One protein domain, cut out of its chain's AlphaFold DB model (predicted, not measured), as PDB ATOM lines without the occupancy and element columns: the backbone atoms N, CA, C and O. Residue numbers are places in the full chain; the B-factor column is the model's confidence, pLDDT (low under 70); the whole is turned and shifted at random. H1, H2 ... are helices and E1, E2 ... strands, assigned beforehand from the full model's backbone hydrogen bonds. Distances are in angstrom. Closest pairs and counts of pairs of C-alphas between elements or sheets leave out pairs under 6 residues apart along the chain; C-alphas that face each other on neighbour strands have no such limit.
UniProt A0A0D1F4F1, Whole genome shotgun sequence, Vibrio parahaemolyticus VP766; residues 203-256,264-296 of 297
ATOM      1  N   GLN A 203      20.143  45.063 -25.457       95.00
ATOM      2  CA  GLN A 203      20.328  46.483 -25.135       95.00
ATOM      3  C   GLN A 203      20.461  46.706 -23.623       95.00
ATOM      4  O   GLN A 203      21.303  47.499 -23.194       95.00
ATOM      5  N   GLN A 204      19.653  46.000 -22.827       96.12
ATOM      6  CA  GLN A 204      19.729  46.054 -21.372       96.12
ATOM      7  C   GLN A 204      21.045  45.467 -20.872       96.12
ATOM      8  O   GLN A 204      21.728  46.129 -20.103       96.12
ATOM      9  N   ASN A 205      21.454  44.291 -21.350       94.94
ATOM     10  CA  ASN A 205      22.699  43.656 -20.911       94.94
ATOM     11  C   ASN A 205      23.938  44.489 -21.248       94.94
ATOM     12  O   ASN A 205      24.796  44.669 -20.386       94.94
ATOM     13  N   THR A 206      24.007  45.066 -22.451       93.00
ATOM     14  CA  THR A 206      25.082  46.005 -22.809       93.00
ATOM     15  C   THR A 206      25.063  47.243 -21.911       93.00
ATOM     16  O   THR A 206      26.111  47.702 -21.461       93.00
ATOM     17  N   TRP A 207      23.881  47.793 -21.616       94.56
ATOM     18  CA  TRP A 207      23.771  48.927 -20.702       94.56
ATOM     19  C   TRP A 207      24.202  48.563 -19.276       94.56
ATOM     20  O   TRP A 207      24.931  49.340 -18.669       94.56
ATOM     21  N   THR A 208      23.815  47.391 -18.771       93.19
ATOM     22  CA  THR A 208      24.209  46.889 -17.452       93.19
ATOM     23  C   THR A 208      25.726  46.762 -17.356       93.19
ATOM     24  O   THR A 208      26.302  47.266 -16.396       93.19
ATOM     25  N   SER A 209      26.387  46.188 -18.369       90.25
ATOM     26  CA  SER A 209      27.855  46.103 -18.410       90.25
ATOM     27  C   SER A 209      28.504  47.485 -18.320       90.25
ATOM     28  O   SER A 209      29.423  47.686 -17.530       90.25
ATOM     29  N   ASN A 210      27.986  48.455 -19.081       89.25
ATOM     30  CA  ASN A 210      28.487  49.829 -19.071       89.25
ATOM     31  C   ASN A 210      28.210  50.546 -17.743       89.25
ATOM     32  O   ASN A 210      29.010  51.367 -17.305       89.25
ATOM     33  N   TYR A 211      27.077  50.265 -17.100       90.06
ATOM     34  CA  TYR A 211      26.752  50.842 -15.799       90.06
ATOM     35  C   TYR A 211      27.702  50.310 -14.726       90.06
ATOM     36  O   TYR A 211      28.279  51.102 -13.990       90.06
ATOM     37  N   ILE A 212      27.924  48.991 -14.681       87.50
ATOM     38  CA  ILE A 212      28.878  48.373 -13.753       87.50
ATOM     39  C   ILE A 212      30.272  48.983 -13.949       87.50
ATOM     40  O   ILE A 212      30.888  49.404 -12.979       87.50
ATOM     41  N   SER A 213      30.749  49.093 -15.192       82.00
ATOM     42  CA  SER A 213      32.107  49.573 -15.463       82.00
ATOM     43  C   SER A 213      32.318  51.071 -15.222       82.00
ATOM     44  O   SER A 213      33.445  51.467 -14.941       82.00
ATOM     45  N   SER A 214      31.277  51.900 -15.360       81.25
ATOM     46  CA  SER A 214      31.400  53.364 -15.264       81.25
ATOM     47  C   SER A 214      30.874  53.967 -13.964       81.25
ATOM     48  O   SER A 214      31.277  55.074 -13.618       81.25
ATOM     49  N   GLN A 215      29.950  53.290 -13.280       77.81
ATOM     50  CA  GLN A 215      29.280  53.803 -12.082       77.81
ATOM     51  C   GLN A 215      29.568  52.967 -10.837       77.81
ATOM     52  O   GLN A 215      29.360  53.458  -9.738       77.81
ATOM     53  N   LEU A 216      30.013  51.717 -10.969       79.12
ATOM     54  CA  LEU A 216      30.441  50.910  -9.824       79.12
ATOM     55  C   LEU A 216      31.969  50.804  -9.806       79.12
ATOM     56  O   LEU A 216      32.666  51.458 -10.581       79.12
ATOM     57  N   GLU A 217      32.506  49.996  -8.892       69.31
ATOM     58  CA  GLU A 217      33.935  49.712  -8.905       69.31
ATOM     59  C   GLU A 217      34.307  48.857 -10.122       69.31
ATOM     60  O   GLU A 217      33.655  47.859 -10.445       69.31
ATOM     61  N   TRP A 218      35.362  49.285 -10.816       59.66
ATOM     62  CA  TRP A 218      35.792  48.702 -12.078       59.66
ATOM     63  C   TRP A 218      36.378  47.309 -11.856       59.66
ATOM     64  O   TRP A 218      37.456  47.171 -11.293       59.66
ATOM     65  N   LEU A 219      35.692  46.273 -12.337       66.38
ATOM     66  CA  LEU A 219      36.301  44.969 -12.580       66.38
ATOM     67  C   LEU A 219      36.928  44.984 -13.984       66.38
ATOM     68  O   LEU A 219      36.283  45.443 -14.930       66.38
ATOM     69  N   PRO A 220      38.168  44.505 -14.150       60.78
ATOM     70  CA  PRO A 220      38.949  44.735 -15.354       60.78
ATOM     71  C   PRO A 220      38.333  44.031 -16.557       60.78
ATOM     72  O   PRO A 220      37.690  42.981 -16.438       60.78
ATOM     73  N   HIS A 221      38.537  44.647 -17.720       57.03
ATOM     74  CA  HIS A 221      37.889  44.274 -18.966       57.03
ATOM     75  C   HIS A 221      38.260  42.852 -19.388       57.03
ATOM     76  O   HIS A 221      39.340  42.569 -19.903       57.03
ATOM     77  N   LEU A 222      37.298  41.958 -19.198       67.25
ATOM     78  CA  LEU A 222      37.168  40.759 -20.004       67.25
ATOM     79  C   LEU A 222      37.149  41.140 -21.495       67.25
ATOM     80  O   LEU A 222      36.660  42.226 -21.830       67.25
ATOM     81  N   PRO A 223      37.615  40.261 -22.401       71.12
ATOM     82  CA  PRO A 223      37.303  40.422 -23.814       71.12
ATOM     83  C   PRO A 223      35.785  40.628 -23.991       71.12
ATOM     84  O   PRO A 223      35.004  40.101 -23.188       71.12
ATOM     85  N   PRO A 224      35.341  41.402 -24.996       77.06
ATOM     86  CA  PRO A 224      33.919  41.648 -25.200       77.06
ATOM     87  C   PRO A 224      33.138  40.328 -25.321       77.06
ATOM     88  O   PRO A 224      33.539  39.466 -26.108       77.06
ATOM     89  N   PRO A 225      32.033  40.149 -24.575       82.69
ATOM     90  CA  PRO A 225      31.188  38.970 -24.718       82.69
ATOM     91  C   PRO A 225      30.652  38.834 -26.147       82.69
ATOM     92  O   PRO A 225      30.278  39.821 -26.781       82.69
ATOM     93  N   LEU A 226      30.571  37.597 -26.635       85.25
ATOM     94  CA  LEU A 226      30.121  37.288 -27.994       85.25
ATOM     95  C   LEU A 226      28.595  37.181 -28.089       85.25
ATOM     96  O   LEU A 226      28.007  37.478 -29.129       85.25
ATOM     97  N   THR A 227      27.938  36.765 -27.002       89.56
ATOM     98  CA  THR A 227      26.488  36.526 -26.970       89.56
ATOM     99  C   THR A 227      25.804  37.290 -25.843       89.56
ATOM    100  O   THR A 227      26.415  37.644 -24.832       89.56
ATOM    101  N   THR A 228      24.497  37.528 -25.986       91.38
ATOM    102  CA  THR A 228      23.698  38.194 -24.947       91.38
ATOM    103  C   THR A 228      23.623  37.367 -23.663       91.38
ATOM    104  O   THR A 228      23.780  37.931 -22.587       91.38
ATOM    105  N   SER A 229      23.483  36.042 -23.773       91.50
ATOM    106  CA  SER A 229      23.480  35.134 -22.615       91.50
ATOM    107  C   SER A 229      24.812  35.169 -21.855       91.50
ATOM    108  O   SER A 229      24.839  35.338 -20.638       91.50
ATOM    109  N   GLN A 230      25.938  35.125 -22.577       90.25
ATOM    110  CA  GLN A 230      27.261  35.271 -21.970       90.25
ATOM    111  C   GLN A 230      27.418  36.641 -21.291       90.25
ATOM    112  O   GLN A 230      27.916  36.721 -20.169       90.25
ATOM    113  N   THR A 231      26.951  37.713 -21.943       91.38
ATOM    114  CA  THR A 231      26.944  39.072 -21.367       91.38
ATOM    115  C   THR A 231      26.171  39.112 -20.049       91.38
ATOM    116  O   THR A 231      26.665  39.660 -19.067       91.38
ATOM    117  N   TYR A 232      24.978  38.511 -20.020       94.19
ATOM    118  CA  TYR A 232      24.145  38.425 -18.826       94.19
ATOM    119  C   TYR A 232      24.872  37.703 -17.688       94.19
ATOM    120  O   TYR A 232      25.060  38.286 -16.622       94.19
ATOM    121  N   ASN A 233      25.374  36.489 -17.931       92.81
ATOM    122  CA  ASN A 233      26.065  35.695 -16.912       92.81
ATOM    123  C   ASN A 233      27.298  36.416 -16.342       92.81
ATOM    124  O   ASN A 233      27.528  36.396 -15.134       92.81
ATOM    125  N   ILE A 234      28.055  37.121 -17.190       90.25
ATOM    126  CA  ILE A 234      29.196  37.942 -16.758       90.25
ATOM    127  C   ILE A 234      28.743  39.135 -15.912       90.25
ATOM    128  O   ILE A 234      29.370  39.427 -14.896       90.25
ATOM    129  N   ASN A 235      27.662  39.819 -16.296       92.25
ATOM    130  CA  ASN A 235      27.117  40.929 -15.513       92.25
ATOM    131  C   ASN A 235      26.690  40.472 -14.115       92.25
ATOM    132  O   ASN A 235      27.045  41.124 -13.134       92.25
ATOM    133  N   ILE A 236      25.976  39.345 -14.021       94.38
ATOM    134  CA  ILE A 236      25.552  38.777 -12.736       94.38
ATOM    135  C   ILE A 236      26.769  38.388 -11.895       94.38
ATOM    136  O   ILE A 236      26.882  38.825 -10.752       94.38
ATOM    137  N   ALA A 237      27.731  37.664 -12.474       92.25
ATOM    138  CA  ALA A 237      28.940  37.264 -11.763       92.25
ATOM    139  C   ALA A 237      29.765  38.464 -11.279       92.25
ATOM    140  O   ALA A 237      30.302  38.427 -10.172       92.25
ATOM    141  N   ASN A 238      29.843  39.544 -12.062       89.44
ATOM    142  CA  ASN A 238      30.507  40.781 -11.656       89.44
ATOM    143  C   ASN A 238      29.795  41.441 -10.468       89.44
ATOM    144  O   ASN A 238      30.462  41.830  -9.512       89.44
ATOM    145  N   LEU A 239      28.462  41.532 -10.487       92.19
ATOM    146  CA  LEU A 239      27.690  42.081  -9.365       92.19
ATOM    147  C   LEU A 239      27.857  41.228  -8.099       92.19
ATOM    148  O   LEU A 239      28.183  41.772  -7.045       92.19
ATOM    149  N   ASP A 240      27.722  39.905  -8.210       93.00
ATOM    150  CA  ASP A 240      27.943  38.976  -7.094       93.00
ATOM    151  C   ASP A 240      29.367  39.114  -6.522       93.00
ATOM    152  O   ASP A 240      29.574  39.157  -5.305       93.00
ATOM    153  N   THR A 241      30.365  39.243  -7.401       88.19
ATOM    154  CA  THR A 241      31.767  39.459  -7.021       88.19
ATOM    155  C   THR A 241      31.928  40.774  -6.254       88.19
ATOM    156  O   THR A 241      32.488  40.783  -5.158       88.19
ATOM    157  N   LEU A 242      31.397  41.882  -6.781       86.75
ATOM    158  CA  LEU A 242      31.452  43.197  -6.134       86.75
ATOM    159  C   LEU A 242      30.802  43.170  -4.744       86.75
ATOM    160  O   LEU A 242      31.423  43.586  -3.762       86.75
ATOM    161  N   PHE A 243      29.599  42.606  -4.628       89.44
ATOM    162  CA  PHE A 243      28.915  42.468  -3.341       89.44
ATOM    163  C   PHE A 243      29.688  41.580  -2.360       89.44
ATOM    164  O   PHE A 243      29.667  41.827  -1.155       89.44
ATOM    165  N   THR A 244      30.430  40.590  -2.854       87.62
ATOM    166  CA  THR A 244      31.284  39.740  -2.017       87.62
ATOM    167  C   THR A 244      32.470  40.504  -1.424       87.62
ATOM    168  O   THR A 244      32.798  40.302  -0.252       87.62
ATOM    169  N   PHE A 245      33.131  41.371  -2.197       80.25
ATOM    170  CA  PHE A 245      34.287  42.146  -1.712       80.25
ATOM    171  C   PHE A 245      33.904  43.171  -0.648       80.25
ATOM    172  O   PHE A 245      34.668  43.414   0.285       80.25
ATOM    173  N   HIS A 246      32.699  43.716  -0.754       78.00
ATOM    174  CA  HIS A 246      32.250  44.826   0.079       78.00
ATOM    175  C   HIS A 246      31.128  44.449   1.043       78.00
ATOM    176  O   HIS A 246      30.397  45.314   1.516       78.00
ATOM    177  N   LYS A 247      30.978  43.151   1.342       81.00
ATOM    178  CA  LYS A 247      29.985  42.632   2.299       81.00
ATOM    179  C   LYS A 247      28.581  43.198   2.048       81.00
ATOM    180  O   LYS A 247      27.901  43.667   2.952       81.00
ATOM    181  N   GLY A 248      28.140  43.122   0.797       74.44
ATOM    182  CA  GLY A 248      26.805  43.548   0.380       74.44
ATOM    183  C   GLY A 248      26.592  45.056   0.371       74.44
ATOM    184  O   GLY A 248      25.446  45.479   0.260       74.44
ATOM    185  N   GLN A 249      27.650  45.857   0.481       77.69
ATOM    186  CA  GLN A 249      27.604  47.307   0.320       77.69
ATOM    187  C   GLN A 249      28.453  47.727  -0.887       77.69
ATOM    188  O   GLN A 249      29.317  46.979  -1.297       77.69
ATOM    189  N   LEU A 250      28.234  48.886  -1.498       76.56
ATOM    190  CA  LEU A 250      29.133  49.485  -2.495       76.56
ATOM    191  C   LEU A 250      29.177  50.992  -2.278       76.56
ATOM    192  O   LEU A 250      28.218  51.574  -1.779       76.56
ATOM    193  N   ARG A 251      30.275  51.651  -2.649       71.31
ATOM    194  CA  ARG A 251      30.356  53.114  -2.541       71.31
ATOM    195  C   ARG A 251      29.260  53.763  -3.385       71.31
ATOM    196  O   ARG A 251      29.097  53.395  -4.545       71.31
ATOM    197  N   ASN A 252      28.522  54.718  -2.813       69.38
ATOM    198  CA  ASN A 252      27.520  55.488  -3.542       69.38
ATOM    199  C   ASN A 252      28.213  56.283  -4.657       69.38
ATOM    200  O   ASN A 252      29.068  57.123  -4.363       69.38
ATOM    201  N   PRO A 253      27.859  56.049  -5.927       58.41
ATOM    202  CA  PRO A 253      28.427  56.805  -7.023       58.41
ATOM    203  C   PRO A 253      27.630  58.095  -7.232       58.41
ATOM    204  O   PRO A 253      26.849  58.167  -8.173       58.41
ATOM    205  N   ILE A 254      27.758  59.105  -6.356       56.94
ATOM    206  CA  ILE A 254      27.191  60.443  -6.628       56.94
ATOM    207  C   ILE A 254      28.141  61.584  -6.217       56.94
ATOM    208  O   ILE A 254      28.523  61.714  -5.059       56.94
ATOM    209  N   GLU A 255      28.440  62.381  -7.252       46.59
ATOM    210  CA  GLU A 255      28.889  63.778  -7.360       46.59
ATOM    211  C   GLU A 255      30.140  64.224  -6.586       46.59
ATOM    212  O   GLU A 255      30.113  64.522  -5.396       46.59
ATOM    213  N   ARG A 256      31.231  64.430  -7.345       43.59
ATOM    214  CA  ARG A 256      32.232  65.457  -7.024       43.59
ATOM    215  C   ARG A 256      31.531  66.819  -7.024       43.59
ATOM    216  O   ARG A 256      31.562  67.533  -8.020       43.59
ATOM    217  N   TYR A 264      30.594  62.807   2.975       43.47
ATOM    218  CA  TYR A 264      30.040  61.568   3.514       43.47
ATOM    219  C   TYR A 264      29.932  60.580   2.352       43.47
ATOM    220  O   TYR A 264      28.997  60.634   1.557       43.47
ATOM    221  N   LYS A 265      30.927  59.693   2.224       53.03
ATOM    222  CA  LYS A 265      30.866  58.541   1.312       53.03
ATOM    223  C   LYS A 265      29.788  57.590   1.815       53.03
ATOM    224  O   LYS A 265      30.061  56.696   2.611       53.03
ATOM    225  N   GLU A 266      28.557  57.828   1.391       71.38
ATOM    226  CA  GLU A 266      27.441  56.942   1.682       71.38
ATOM    227  C   GLU A 266      27.730  55.582   1.030       71.38
ATOM    228  O   GLU A 266      28.106  55.503  -0.139       71.38
ATOM    229  N   TRP A 267      27.640  54.501   1.796       80.00
ATOM    230  CA  TRP A 267      27.704  53.146   1.257       80.00
ATOM    231  C   TRP A 267      26.276  52.700   0.960       80.00
ATOM    232  O   TRP A 267      25.405  52.789   1.818       80.00
ATOM    233  N   LEU A 268      26.032  52.233  -0.255       82.94
ATOM    234  CA  LEU A 268      24.752  51.689  -0.685       82.94
ATOM    235  C   LEU A 268      24.701  50.209  -0.369       82.94
ATOM    236  O   LEU A 268      25.653  49.498  -0.684       82.94
ATOM    237  N   SER A 269      23.593  49.721   0.180       89.38
ATOM    238  CA  SER A 269      23.364  48.279   0.228       89.38
ATOM    239  C   SER A 269      23.234  47.710  -1.191       89.38
ATOM    240  O   SER A 269      22.928  48.429  -2.147       89.38
ATOM    241  N   HIS A 270      23.423  46.402  -1.349       90.69
ATOM    242  CA  HIS A 270      23.186  45.724  -2.620       90.69
ATOM    243  C   HIS A 270      21.760  46.007  -3.131       90.69
ATOM    244  O   HIS A 270      21.581  46.263  -4.316       90.69
ATOM    245  N   THR A 271      20.758  46.062  -2.245       91.88
ATOM    246  CA  THR A 271      19.372  46.404  -2.594       91.88
ATOM    247  C   THR A 271      19.261  47.824  -3.157       91.88
ATOM    248  O   THR A 271      18.621  48.021  -4.192       91.88
ATOM    249  N   ASP A 272      19.941  48.799  -2.547       90.50
ATOM    250  CA  ASP A 272      19.961  50.188  -3.028       90.50
ATOM    251  C   ASP A 272      20.652  50.308  -4.388       90.50
ATOM    252  O   ASP A 272      20.169  51.020  -5.274       90.50
ATOM    253  N   VAL A 273      21.764  49.590  -4.580       90.94
ATOM    254  CA  VAL A 273      22.469  49.510  -5.869       90.94
ATOM    255  C   VAL A 273      21.529  48.964  -6.941       90.94
ATOM    256  O   VAL A 273      21.355  49.594  -7.986       90.94
ATOM    257  N   MET A 274      20.862  47.842  -6.665       93.06
ATOM    258  CA  MET A 274      19.928  47.214  -7.602       93.06
ATOM    259  C   MET A 274      18.739  48.127  -7.921       93.06
ATOM    260  O   MET A 274      18.374  48.284  -9.091       93.06
ATOM    261  N   HIS A 275      18.182  48.811  -6.918       93.00
ATOM    262  CA  HIS A 275      17.101  49.774  -7.117       93.00
ATOM    263  C   HIS A 275      17.543  50.973  -7.972       93.00
ATOM    264  O   HIS A 275      16.836  51.363  -8.908       93.00
ATOM    265  N   LYS A 276      18.727  51.541  -7.702       92.00
ATOM    266  CA  LYS A 276      19.296  52.649  -8.490       92.00
ATOM    267  C   LYS A 276      19.548  52.242  -9.938       92.00
ATOM    268  O   LYS A 276      19.160  52.985 -10.842       92.00
ATOM    269  N   MET A 277      20.117  51.059 -10.167       93.75
ATOM    270  CA  MET A 277      20.320  50.512 -11.509       93.75
ATOM    271  C   MET A 277      18.988  50.356 -12.254       93.75
ATOM    272  O   MET A 277      18.831  50.886 -13.357       93.75
ATOM    273  N   MET A 278      17.990  49.723 -11.632       95.25
ATOM    274  CA  MET A 278      16.660  49.560 -12.226       95.25
ATOM    275  C   MET A 278      16.021  50.916 -12.578       95.25
ATOM    276  O   MET A 278      15.477  51.089 -13.673       95.25
ATOM    277  N   LYS A 279      16.088  51.898 -11.670       94.69
ATOM    278  CA  LYS A 279      15.543  53.245 -11.894       94.69
ATOM    279  C   LYS A 279      16.254  53.954 -13.050       94.69
ATOM    280  O   LYS A 279      15.582  54.513 -13.920       94.69
ATOM    281  N   ALA A 280      17.584  53.895 -13.098       93.94
ATOM    282  CA  ALA A 280      18.384  54.493 -14.166       93.94
ATOM    283  C   ALA A 280      18.067  53.876 -15.539       93.94
ATOM    284  O   ALA A 280      17.937  54.601 -16.532       93.94
ATOM    285  N   TRP A 281      17.863  52.557 -15.593       95.25
ATOM    286  CA  TRP A 281      17.432  51.864 -16.807       95.25
ATOM    287  C   TRP A 281      16.051  52.334 -17.282       95.25
ATOM    288  O   TRP A 281      15.906  52.749 -18.434       95.25
ATOM    289  N   LYS A 282      15.052  52.380 -16.388       94.94
ATOM    290  CA  LYS A 282      13.699  52.877 -16.713       94.94
ATOM    291  C   LYS A 282      13.725  54.319 -17.233       94.94
ATOM    292  O   LYS A 282      13.070  54.639 -18.226       94.94
ATOM    293  N   GLN A 283      14.532  55.188 -16.621       93.81
ATOM    294  CA  GLN A 283      14.719  56.570 -17.081       93.81
ATOM    295  C   GLN A 283      15.367  56.650 -18.469       93.81
ATOM    296  O   GLN A 283      14.995  57.501 -19.280       93.81
ATOM    297  N   LYS A 284      16.339  55.779 -18.773       93.06
ATOM    298  CA  LYS A 284      16.921  55.679 -20.119       93.06
ATOM    299  C   LYS A 284      15.858  55.288 -21.147       93.06
ATOM    300  O   LYS A 284      15.722  55.989 -22.148       93.06
ATOM    301  N   GLN A 285      15.068  54.249 -20.872       93.94
ATOM    302  CA  GLN A 285      13.995  53.806 -21.770       93.94
ATOM    303  C   GLN A 285      12.962  54.913 -22.024       93.94
ATOM    304  O   GLN A 285      12.571  55.143 -23.170       93.94
ATOM    305  N   PHE A 286      12.561  55.646 -20.978       92.94
ATOM    306  CA  PHE A 286      11.640  56.777 -21.109       92.94
ATOM    307  C   PHE A 286      12.201  57.877 -22.023       92.94
ATOM    308  O   PHE A 286      11.519  58.318 -22.948       92.94
ATOM    309  N   ARG A 287      13.466  58.277 -21.823       91.88
ATOM    310  CA  ARG A 287      14.131  59.299 -22.652       91.88
ATOM    311  C   ARG A 287      14.264  58.875 -24.115       91.88
ATOM    312  O   ARG A 287      14.040  59.689 -25.005       91.88
ATOM    313  N   GLU A 288      14.602  57.615 -24.377       91.25
ATOM    314  CA  GLU A 288      14.681  57.082 -25.744       91.25
ATOM    315  C   GLU A 288      13.306  57.061 -26.427       91.25
ATOM    316  O   GLU A 288      13.196  57.425 -27.600       91.25
ATOM    317  N   LYS A 289      12.243  56.704 -25.692       89.12
ATOM    318  CA  LYS A 289      10.866  56.744 -26.199       89.12
ATOM    319  C   LYS A 289      10.419  58.174 -26.515       89.12
ATOM    320  O   LYS A 289       9.878  58.401 -27.593       89.12
ATOM    321  N   ALA A 290      10.692  59.126 -25.621       88.25
ATOM    322  CA  ALA A 290      10.366  60.539 -25.824       88.25
ATOM    323  C   ALA A 290      11.077  61.116 -27.061       88.25
ATOM    324  O   ALA A 290      10.428  61.705 -27.917       88.25
ATOM    325  N   ARG A 291      12.383  60.849 -27.227       85.81
ATOM    326  CA  ARG A 291      13.146  61.285 -28.413       85.81
ATOM    327  C   ARG A 291      12.581  60.732 -29.722       85.81
ATOM    328  O   ARG A 291      12.507  61.457 -30.705       85.81
ATOM    329  N   ARG A 292      12.164  59.461 -29.741       82.25
ATOM    330  CA  ARG A 292      11.535  58.847 -30.925       82.25
ATOM    331  C   ARG A 292      10.164  59.440 -31.246       82.25
ATOM    332  O   ARG A 292       9.795  59.450 -32.413       82.25
ATOM    333  N   ALA A 293       9.415  59.885 -30.237       78.12
ATOM    334  CA  ALA A 293       8.141  60.567 -30.440       78.12
ATOM    335  C   ALA A 293       8.354  61.978 -31.013       78.12
ATOM    336  O   ALA A 293       7.710  62.330 -31.992       78.12
ATOM    337  N   SER A 294       9.316  62.735 -30.474       73.62
ATOM    338  CA  SER A 294       9.660  64.073 -30.973       73.62
ATOM    339  C   SER A 294      10.272  64.070 -32.378       73.62
ATOM    340  O   SER A 294      10.072  65.022 -33.107       73.62
ATOM    341  N   ALA A 295      10.990  63.014 -32.777       70.06
ATOM    342  CA  ALA A 295      11.571  62.896 -34.122       70.06
ATOM    343  C   ALA A 295      10.567  62.472 -35.216       70.06
ATOM    344  O   ALA A 295      10.944  62.364 -36.378       70.06
ATOM    345  N   LYS A 296       9.323  62.149 -34.839       63.81
ATOM    346  CA  LYS A 296       8.234  61.776 -35.759       63.81
ATOM    347  C   LYS A 296       7.178  62.879 -35.923       63.81
ATOM    348  O   LYS A 296       6.247  62.676 -36.698       63.81
TER     349      LYS A 296
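This is residues 203 to 256 and 264 to 296 of the 297 residues of an uncharacterized protein of Vibrio parahaemolyticus VP766 (UniProt A0A0D1F4F1). H2 and H3 open as a V from a small two-strand ribbon, E1 and E2, with H1 between them; the far end of H3, residues 286 to 294, sticks out. The 87 printed residues, mostly helix by class, run H1, H2, E1, E2, H3; the sheet E1 - E2 is antiparallel. The whole is only just loose, close to compact, with a radius of gyration of the C-alphas of 14.6 A, spanning 47 by 36 by 22 A.

H1, residues 203 to 215, touches H2, residues 228 to 245, at a shallow tilt of 29 degrees, the same way; the closest C-alphas, of Asn 205 and Tyr 232, are 5.8 A apart. H3, residues 270 to 294, touches H1 with residues 277 to 281 alone, closest at C-alphas 281 and 204, 7.7 A. E1, residues 249 to 251, and E2, residues 267 to 269, pair by N 250 and O 268, 2.8 A. In H1, H2 and H3 every O i to N i+4 pair is within hydrogen-bond range.

H1 begins at C-alpha 203 (20.328, 46.483, -25.135). H2 measures 25.8 A. H3 measures 36.4 A, ending at C-alpha 294 (9.660, 64.073, -30.973).

Residues 257 to 263 are cut out, a gap of 11.4 A between C-alphas 256 and 264. The link from H1 to H2 is long. Residues 217 to 222, 252 to 256, 264 to 265 and 296 have pLDDT under 70.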